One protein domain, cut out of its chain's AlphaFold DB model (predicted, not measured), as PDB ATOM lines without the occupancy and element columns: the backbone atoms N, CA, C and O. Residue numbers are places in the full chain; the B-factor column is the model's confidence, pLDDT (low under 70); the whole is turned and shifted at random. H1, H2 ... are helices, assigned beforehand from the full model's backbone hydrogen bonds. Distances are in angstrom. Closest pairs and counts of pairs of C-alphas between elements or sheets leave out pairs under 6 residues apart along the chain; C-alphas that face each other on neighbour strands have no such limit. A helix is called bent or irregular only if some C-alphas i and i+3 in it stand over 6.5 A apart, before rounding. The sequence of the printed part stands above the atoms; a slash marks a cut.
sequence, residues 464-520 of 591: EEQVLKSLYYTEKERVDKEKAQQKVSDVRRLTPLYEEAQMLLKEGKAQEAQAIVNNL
ATOM      1  N   GLU A 464      -2.818 -14.558 -28.506       77.69
ATOM      2  CA  GLU A 464      -2.026 -14.355 -29.724       77.69
ATOM      3  C   GLU A 464      -0.544 -14.691 -29.494       77.69
ATOM      4  O   GLU A 464       0.067 -15.430 -30.265       77.69
ATOM      5  N   GLU A 465       0.017 -14.272 -28.355       74.88
ATOM      6  CA  GLU A 465       1.401 -14.578 -27.979       74.88
ATOM      7  C   GLU A 465       1.666 -16.096 -27.913       74.88
ATOM      8  O   GLU A 465       2.725 -16.579 -28.323       74.88
ATOM      9  N   GLN A 466       0.705 -16.884 -27.413       72.69
ATOM     10  CA  GLN A 466       0.837 -18.343 -27.361       72.69
ATOM     11  C   GLN A 466       0.788 -18.961 -28.756       72.69
ATOM     12  O   GLN A 466       1.489 -19.942 -29.019       72.69
ATOM     13  N   VAL A 467      -0.041 -18.409 -29.641       79.44
ATOM     14  CA  VAL A 467      -0.131 -18.839 -31.036       79.44
ATOM     15  C   VAL A 467       1.176 -18.543 -31.762       79.44
ATOM     16  O   VAL A 467       1.776 -19.473 -32.297       79.44
ATOM     17  N   LEU A 468       1.689 -17.316 -31.673       79.06
ATOM     18  CA  LEU A 468       2.958 -16.915 -32.285       79.06
ATOM     19  C   LEU A 468       4.135 -17.757 -31.784       79.06
ATOM     20  O   LEU A 468       4.939 -18.234 -32.585       79.06
ATOM     21  N   LYS A 469       4.215 -18.028 -30.475       74.31
ATOM     22  CA  LYS A 469       5.236 -18.937 -29.923       74.31
ATOM     23  C   LYS A 469       5.109 -20.344 -30.497       74.31
ATOM     24  O   LYS A 469       6.111 -20.941 -30.883       74.31
ATOM     25  N   SER A 470       3.890 -20.879 -30.562       75.12
ATOM     26  CA  SER A 470       3.635 -22.204 -31.136       75.12
ATOM     27  C   SER A 470       4.055 -22.276 -32.605       75.12
ATOM     28  O   SER A 470       4.668 -23.264 -33.012       75.12
ATOM     29  N   LEU A 471       3.758 -21.234 -33.385       78.62
ATOM     30  CA  LEU A 471       4.147 -21.123 -34.790       78.62
ATOM     31  C   LEU A 471       5.662 -21.033 -34.944       78.62
ATOM     32  O   LEU A 471       6.234 -21.820 -35.692       78.62
ATOM     33  N   TYR A 472       6.328 -20.186 -34.158       79.25
ATOM     34  CA  TYR A 472       7.787 -20.079 -34.153       79.25
ATOM     35  C   TYR A 472       8.469 -21.428 -33.903       79.25
ATOM     36  O   TYR A 472       9.364 -21.820 -34.648       79.25
ATOM     37  N   TYR A 473       8.044 -22.170 -32.875       75.31
ATOM     38  CA  TYR A 473       8.642 -23.475 -32.578       75.31
ATOM     39  C   TYR A 473       8.332 -24.521 -33.651       75.31
ATOM     40  O   TYR A 473       9.191 -25.347 -33.952       75.31
ATOM     41  N   THR A 474       7.135 -24.479 -34.239       76.12
ATOM     42  CA  THR A 474       6.749 -25.387 -35.330       76.12
ATOM     43  C   THR A 474       7.593 -25.128 -36.574       76.12
ATOM     44  O   THR A 474       8.114 -26.066 -37.174       76.12
ATOM     45  N   GLU A 475       7.795 -23.861 -36.916       76.44
ATOM     46  CA  GLU A 475       8.581 -23.454 -38.074       76.44
ATOM     47  C   GLU A 475      10.076 -23.716 -37.872       76.44
ATOM     48  O   GLU A 475      10.741 -24.263 -38.749       76.44
ATOM     49  N   LYS A 476      10.603 -23.437 -36.674       76.31
ATOM     50  CA  LYS A 476      11.970 -23.814 -36.301       76.31
ATOM     51  C   LYS A 476      12.193 -25.319 -36.461       76.31
ATOM     52  O   LYS A 476      13.197 -25.727 -37.037       76.31
ATOM     53  N   GLU A 477      11.253 -26.143 -35.997       73.69
ATOM     54  CA  GLU A 477      11.330 -27.600 -36.138       73.69
ATOM     55  C   GLU A 477      11.307 -28.035 -37.611       73.69
ATOM     56  O   GLU A 477      12.070 -28.923 -37.998       73.69
ATOM     57  N   ARG A 478      10.462 -27.406 -38.440       76.75
ATOM     58  CA  ARG A 478      10.409 -27.659 -39.887       76.75
ATOM     59  C   ARG A 478      11.761 -27.375 -40.537       76.75
ATOM     60  O   ARG A 478      12.321 -28.256 -41.187       76.75
ATOM     61  N   VAL A 479      12.323 -26.198 -40.274       77.31
ATOM     62  CA  VAL A 479      13.637 -25.784 -40.784       77.31
ATOM     63  C   VAL A 479      14.749 -26.709 -40.284       77.31
ATOM     64  O   VAL A 479      15.638 -27.080 -41.049       77.31
ATOM     65  N   ASP A 480      14.719 -27.120 -39.017       76.31
ATOM     66  CA  ASP A 480      15.718 -28.033 -38.453       76.31
ATOM     67  C   ASP A 480      15.626 -29.436 -39.080       76.31
ATOM     68  O   ASP A 480      16.660 -30.045 -39.377       76.31
ATOM     69  N   LYS A 481      14.410 -29.938 -39.345       74.88
ATOM     70  CA  LYS A 481      14.175 -31.198 -40.072       74.88
ATOM     71  C   LYS A 481      14.672 -31.120 -41.514       74.88
ATOM     72  O   LYS A 481      15.356 -32.043 -41.952       74.88
ATOM     73  N   GLU A 482      14.379 -30.037 -42.225       76.56
ATOM     74  CA  GLU A 482      14.854 -29.809 -43.594       76.56
ATOM     75  C   GLU A 482      16.382 -29.747 -43.643       76.56
ATOM     76  O   GLU A 482      17.007 -30.480 -44.406       76.56
ATOM     77  N   LYS A 483      17.009 -28.986 -42.736       79.38
ATOM     78  CA  LYS A 483      18.472 -28.951 -42.588       79.38
ATOM     79  C   LYS A 483      19.054 -30.325 -42.265       79.38
ATOM     80  O   LYS A 483      20.136 -30.657 -42.741       79.38
ATOM     81  N   ALA A 484      18.388 -31.123 -41.431       76.12
ATOM     82  CA  ALA A 484      18.836 -32.474 -41.110       76.12
ATOM     83  C   ALA A 484      18.734 -33.412 -42.323       76.12
ATOM     84  O   ALA A 484      19.674 -34.160 -42.587       76.12
ATOM     85  N   GLN A 485      17.637 -33.350 -43.082       76.75
ATOM     86  CA  GLN A 485      17.460 -34.120 -44.316       76.75
ATOM     87  C   GLN A 485      18.486 -33.725 -45.377       76.75
ATOM     88  O   GLN A 485      19.101 -34.607 -45.976       76.75
ATOM     89  N   GLN A 486      18.726 -32.424 -45.547       81.81
ATOM     90  CA  GLN A 486      19.754 -31.903 -46.439       81.81
ATOM     91  C   GLN A 486      21.133 -32.426 -46.031       81.81
ATOM     92  O   GLN A 486      21.776 -33.097 -46.827       81.81
ATOM     93  N   LYS A 487      21.520 -32.292 -44.754       80.94
ATOM     94  CA  LYS A 487      22.779 -32.856 -44.234       80.94
ATOM     95  C   LYS A 487      22.917 -34.355 -44.500       80.94
ATOM     96  O   LYS A 487      23.997 -34.809 -44.859       80.94
ATOM     97  N   VAL A 488      21.856 -35.142 -44.295       80.06
ATOM     98  CA  VAL A 488      21.875 -36.587 -44.586       80.06
ATOM     99  C   VAL A 488      22.081 -36.830 -46.078       80.06
ATOM    100  O   VAL A 488      22.865 -37.706 -46.443       80.06
ATOM    101  N   SER A 489      21.408 -36.061 -46.936       83.44
ATOM    102  CA  SER A 489      21.570 -36.171 -48.386       83.44
ATOM    103  C   SER A 489      22.977 -35.787 -48.836       83.44
ATOM    104  O   SER A 489      23.572 -36.511 -49.633       83.44
ATOM    105  N   ASP A 490      23.530 -34.701 -48.300       85.25
ATOM    106  CA  ASP A 490      24.866 -34.217 -48.641       85.25
ATOM    107  C   ASP A 490      25.934 -35.214 -48.198       85.25
ATOM    108  O   ASP A 490      26.813 -35.589 -48.973       85.25
ATOM    109  N   VAL A 491      25.825 -35.724 -46.965       82.88
ATOM    110  CA  VAL A 491      26.727 -36.766 -46.459       82.88
ATOM    111  C   VAL A 491      26.623 -38.017 -47.328       82.88
ATOM    112  O   VAL A 491      27.648 -38.575 -47.707       82.88
ATOM    113  N   ARG A 492      25.417 -38.457 -47.700       85.88
ATOM    114  CA  ARG A 492      25.228 -39.621 -48.580       85.88
ATOM    115  C   ARG A 492      25.838 -39.408 -49.968       85.88
ATOM    116  O   ARG A 492      26.398 -40.354 -50.513       85.88
ATOM    117  N   ARG A 493      25.754 -38.192 -50.519       89.75
ATOM    118  CA  ARG A 493      26.378 -37.813 -51.796       89.75
ATOM    119  C   ARG A 493      27.904 -37.832 -51.711       89.75
ATOM    120  O   ARG A 493      28.551 -38.328 -52.626       89.75
ATOM    121  N   LEU A 494      28.472 -37.322 -50.619       91.19
ATOM    122  CA  LEU A 494      29.917 -37.114 -50.483       91.19
ATOM    123  C   LEU A 494      30.680 -38.284 -49.872       91.19
ATOM    124  O   LEU A 494      31.890 -38.370 -50.056       91.19
ATOM    125  N   THR A 495      30.002 -39.196 -49.179       89.00
ATOM    126  CA  THR A 495      30.613 -40.407 -48.609       89.00
ATOM    127  C   THR A 495      31.409 -41.220 -49.638       89.00
ATOM    128  O   THR A 495      32.584 -41.452 -49.363       89.00
ATOM    129  N   PRO A 496      30.876 -41.591 -50.823       90.12
ATOM    130  CA  PRO A 496      31.653 -42.365 -51.796       90.12
ATOM    131  C   PRO A 496      32.902 -41.613 -52.280       90.12
ATOM    132  O   PRO A 496      33.981 -42.193 -52.326       90.12
ATOM    133  N   LEU A 497      32.788 -40.307 -52.549       91.56
ATOM    134  CA  LEU A 497      33.913 -39.470 -52.989       91.56
ATOM    135  C   LEU A 497      34.972 -39.307 -51.890       91.56
ATOM    136  O   LEU A 497      36.173 -39.296 -52.155       91.56
ATOM    137  N   TYR A 498      34.534 -39.192 -50.634       91.12
ATOM    138  CA  TYR A 498      35.426 -39.143 -49.483       91.12
ATOM    139  C   TYR A 498      36.180 -40.465 -49.304       91.12
ATOM    140  O   TYR A 498      37.400 -40.445 -49.150       91.12
ATOM    141  N   GLU A 499      35.477 -41.598 -49.343       89.81
ATOM    142  CA  GLU A 499      36.058 -42.936 -49.200       89.81
ATOM    143  C   GLU A 499      37.046 -43.257 -50.324       89.81
ATOM    144  O   GLU A 499      38.150 -43.726 -50.044       89.81
ATOM    145  N   GLU A 500      36.697 -42.930 -51.568       90.94
ATOM    146  CA  GLU A 500      37.569 -43.084 -52.734       90.94
ATOM    147  C   GLU A 500      38.837 -42.232 -52.595       90.94
ATOM    148  O   GLU A 500      39.950 -42.747 -52.713       90.94
ATOM    149  N   ALA A 501      38.701 -40.954 -52.222       90.62
ATOM    150  CA  ALA A 501      39.853 -40.090 -51.978       90.62
ATOM    151  C   ALA A 501      40.752 -40.623 -50.845       90.62
ATOM    152  O   ALA A 501      41.977 -40.573 -50.961       90.62
ATOM    153  N   GLN A 502      40.185 -41.162 -49.755       90.00
ATOM    154  CA  GLN A 502      40.984 -41.772 -48.682       90.00
ATOM    155  C   GLN A 502      41.660 -43.081 -49.121       90.00
ATOM    156  O   GLN A 502      42.780 -43.356 -48.689       90.00
ATOM    157  N   MET A 503      41.009 -43.888 -49.960       90.25
ATOM    158  CA  MET A 503      41.579 -45.122 -50.505       90.25
ATOM    159  C   MET A 503      42.782 -44.818 -51.399       90.25
ATOM    160  O   MET A 503      43.862 -45.356 -51.172       90.25
ATOM    161  N   LEU A 504      42.639 -43.866 -52.321       91.25
ATOM    162  CA  LEU A 504      43.722 -43.412 -53.193       91.25
ATOM    163  C   LEU A 504      44.904 -42.846 -52.396       91.25
ATOM    164  O   LEU A 504      46.056 -43.144 -52.707       91.25
ATOM    165  N   LEU A 505      44.645 -42.096 -51.318       88.50
ATOM    166  CA  LEU A 505      45.705 -41.631 -50.414       88.50
ATOM    167  C   LEU A 505      46.451 -42.794 -49.740       88.50
ATOM    168  O   LEU A 505      47.674 -42.730 -49.621       88.50
ATOM    169  N   LYS A 506      45.750 -43.860 -49.331       88.06
ATOM    170  CA  LYS A 506      46.374 -45.068 -48.756       88.06
ATOM    171  C   LYS A 506      47.184 -45.859 -49.783       88.06
ATOM    172  O   LYS A 506      48.198 -46.445 -49.426       88.06
ATOM    173  N   GLU A 507      46.764 -45.847 -51.043       91.88
ATOM    174  CA  GLU A 507      47.472 -46.474 -52.166       91.88
ATOM    175  C   GLU A 507      48.662 -45.639 -52.681       91.88
ATOM    176  O   GLU A 507      49.326 -46.037 -53.635       91.88
ATOM    177  N   GLY A 508      48.939 -44.474 -52.080       91.25
ATOM    178  CA  GLY A 508      50.004 -43.565 -52.517       91.25
ATOM    179  C   GLY A 508      49.654 -42.725 -53.753       91.25
ATOM    180  O   GLY A 508      50.496 -41.980 -54.255       91.25
ATOM    181  N   LYS A 509      48.406 -42.778 -54.229       93.25
ATOM    182  CA  LYS A 509      47.896 -42.061 -55.409       93.25
ATOM    183  C   LYS A 509      47.379 -40.666 -55.044       93.25
ATOM    184  O   LYS A 509      46.214 -40.323 -55.242       93.25
ATOM    185  N   ALA A 510      48.260 -39.829 -54.497       89.69
ATOM    186  CA  ALA A 510      47.883 -38.508 -53.985       89.69
ATOM    187  C   ALA A 510      47.324 -37.557 -55.064       89.69
ATOM    188  O   ALA A 510      46.438 -36.755 -54.770       89.69
ATOM    189  N   GLN A 511      47.806 -37.653 -56.308       91.12
ATOM    190  CA  GLN A 511      47.326 -36.819 -57.417       91.12
ATOM    191  C   GLN A 511      45.882 -37.159 -57.812       91.12
ATOM    192  O   GLN A 511      45.077 -36.255 -58.020       91.12
ATOM    193  N   GLU A 512      45.534 -38.447 -57.847       89.38
ATOM    194  CA  GLU A 512      44.175 -38.916 -58.151       89.38
ATOM    195  C   GLU A 512      43.200 -38.533 -57.027       89.38
ATOM    196  O   GLU A 512      42.117 -38.012 -57.289       89.38
ATOM    197  N   ALA A 513      43.621 -38.674 -55.764       88.06
ATOM    198  CA  ALA A 513      42.833 -38.210 -54.623       88.06
ATOM    199  C   ALA A 513      42.578 -36.693 -54.674       88.06
ATOM    200  O   ALA A 513      41.477 -36.233 -54.371       88.06
ATOM    201  N   GLN A 514      43.584 -35.908 -55.072       91.00
ATOM    202  CA  GLN A 514      43.448 -34.459 -55.203       91.00
ATOM    203  C   GLN A 514      42.525 -34.071 -56.365       91.00
ATOM    204  O   GLN A 514      41.788 -33.095 -56.244       91.00
ATOM    205  N   ALA A 515      42.510 -34.838 -57.458       92.12
ATOM    206  CA  ALA A 515      41.597 -34.612 -58.576       92.12
ATOM    207  C   ALA A 515      40.124 -34.757 -58.158       92.12
ATOM    208  O   ALA A 515      39.302 -33.925 -58.536       92.12
ATOM    209  N   ILE A 516      39.800 -35.744 -57.311       89.62
ATOM    210  CA  ILE A 516      38.451 -35.900 -56.738       89.62
ATOM    211  C   ILE A 516      38.065 -34.660 -55.929       89.62
ATOM    212  O   ILE A 516      36.976 -34.124 -56.102       89.62
ATOM    213  N   VAL A 517      38.970 -34.179 -55.071       90.94
ATOM    214  CA  VAL A 517      38.725 -33.012 -54.210       90.94
ATOM    215  C   VAL A 517      38.576 -31.722 -55.021       90.94
ATOM    216  O   VAL A 517      37.726 -30.901 -54.694       90.94
ATOM    217  N   ASN A 518      39.366 -31.549 -56.082       92.88
ATOM    218  CA  ASN A 518      39.321 -30.364 -56.943       92.88
ATOM    219  C   ASN A 518      38.042 -30.278 -57.788       92.88
ATOM    220  O   ASN A 518      37.671 -29.188 -58.209       92.88
ATOM    221  N   ASN A 519      37.385 -31.412 -58.043       93.25
ATOM    222  CA  ASN A 519      36.124 -31.469 -58.782       93.25
ATOM    223  C   ASN A 519      34.891 -31.243 -57.891       93.25
ATOM    224  O   ASN A 519      33.767 -31.249 -58.393       93.25
ATOM    225  N   LEU A 520      35.077 -31.071 -56.579       91.62
ATOM    226  CA  LEU A 520      33.990 -30.723 -55.670       91.62
ATOM    227  C   LEU A 520      33.581 -29.262 -55.871       91.62
ATOM    228  O   LEU A 520      34.422 -28.393 -56.095       91.62
TER     229      LEU A 520
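Overview. This is residues 464 to 520 of the 591 residues of the protein "LPD38 domain-containing protein" of bacterium (UniProt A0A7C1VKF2). A long helical arm, residues 464 to 493 of H1, sticks out alone and makes most of the length; past a bend, the short end of H1 and the helix H2, folded back beside it, form a small hairpin head. The printed part has 57 residues, with two named helices, H1 then H2, and no named strand: all helix. It is extended, with a radius of gyration of the C-alphas of 19.9 A and spans of 64 by 15 by 12 A.

Arrangement. H1, residues 464 to 506, was assigned as one helix by its hydrogen bonds but is bent: C-alphas 493 and 496 are 7.0 A apart. Its arms, H1a, residues 464 to 493, and H1b, residues 496 to 506, stand at a steep tilt of 45 degrees. H2, residues 510 to 518, touches H1b, closest at the C-alphas of Ala 501 and Ala 513, 4.4 A. This helical hairpin has a shallow tilt of 23 degrees, opposite ways. H1a and H2 are apart. In H1a, H1b and H2 every O i to N i+4 pair is within hydrogen-bond range.

Along the chain. H1a begins at C-alpha 464 (-2.026, -14.355, -29.724) and measures 42.9 A; H1b measures 15.3 A. H2 measures 12.2 A and ends at C-alpha 518 (39.321, -30.364, -56.943).

Size, cuts and confidence. The farthest C-alphas, Glu 464 and Gly 508, are 63.9 A apart. The printed part has no cut, the link from H1 to H2 is tight, and no printed residue is under 70 in pLDDT.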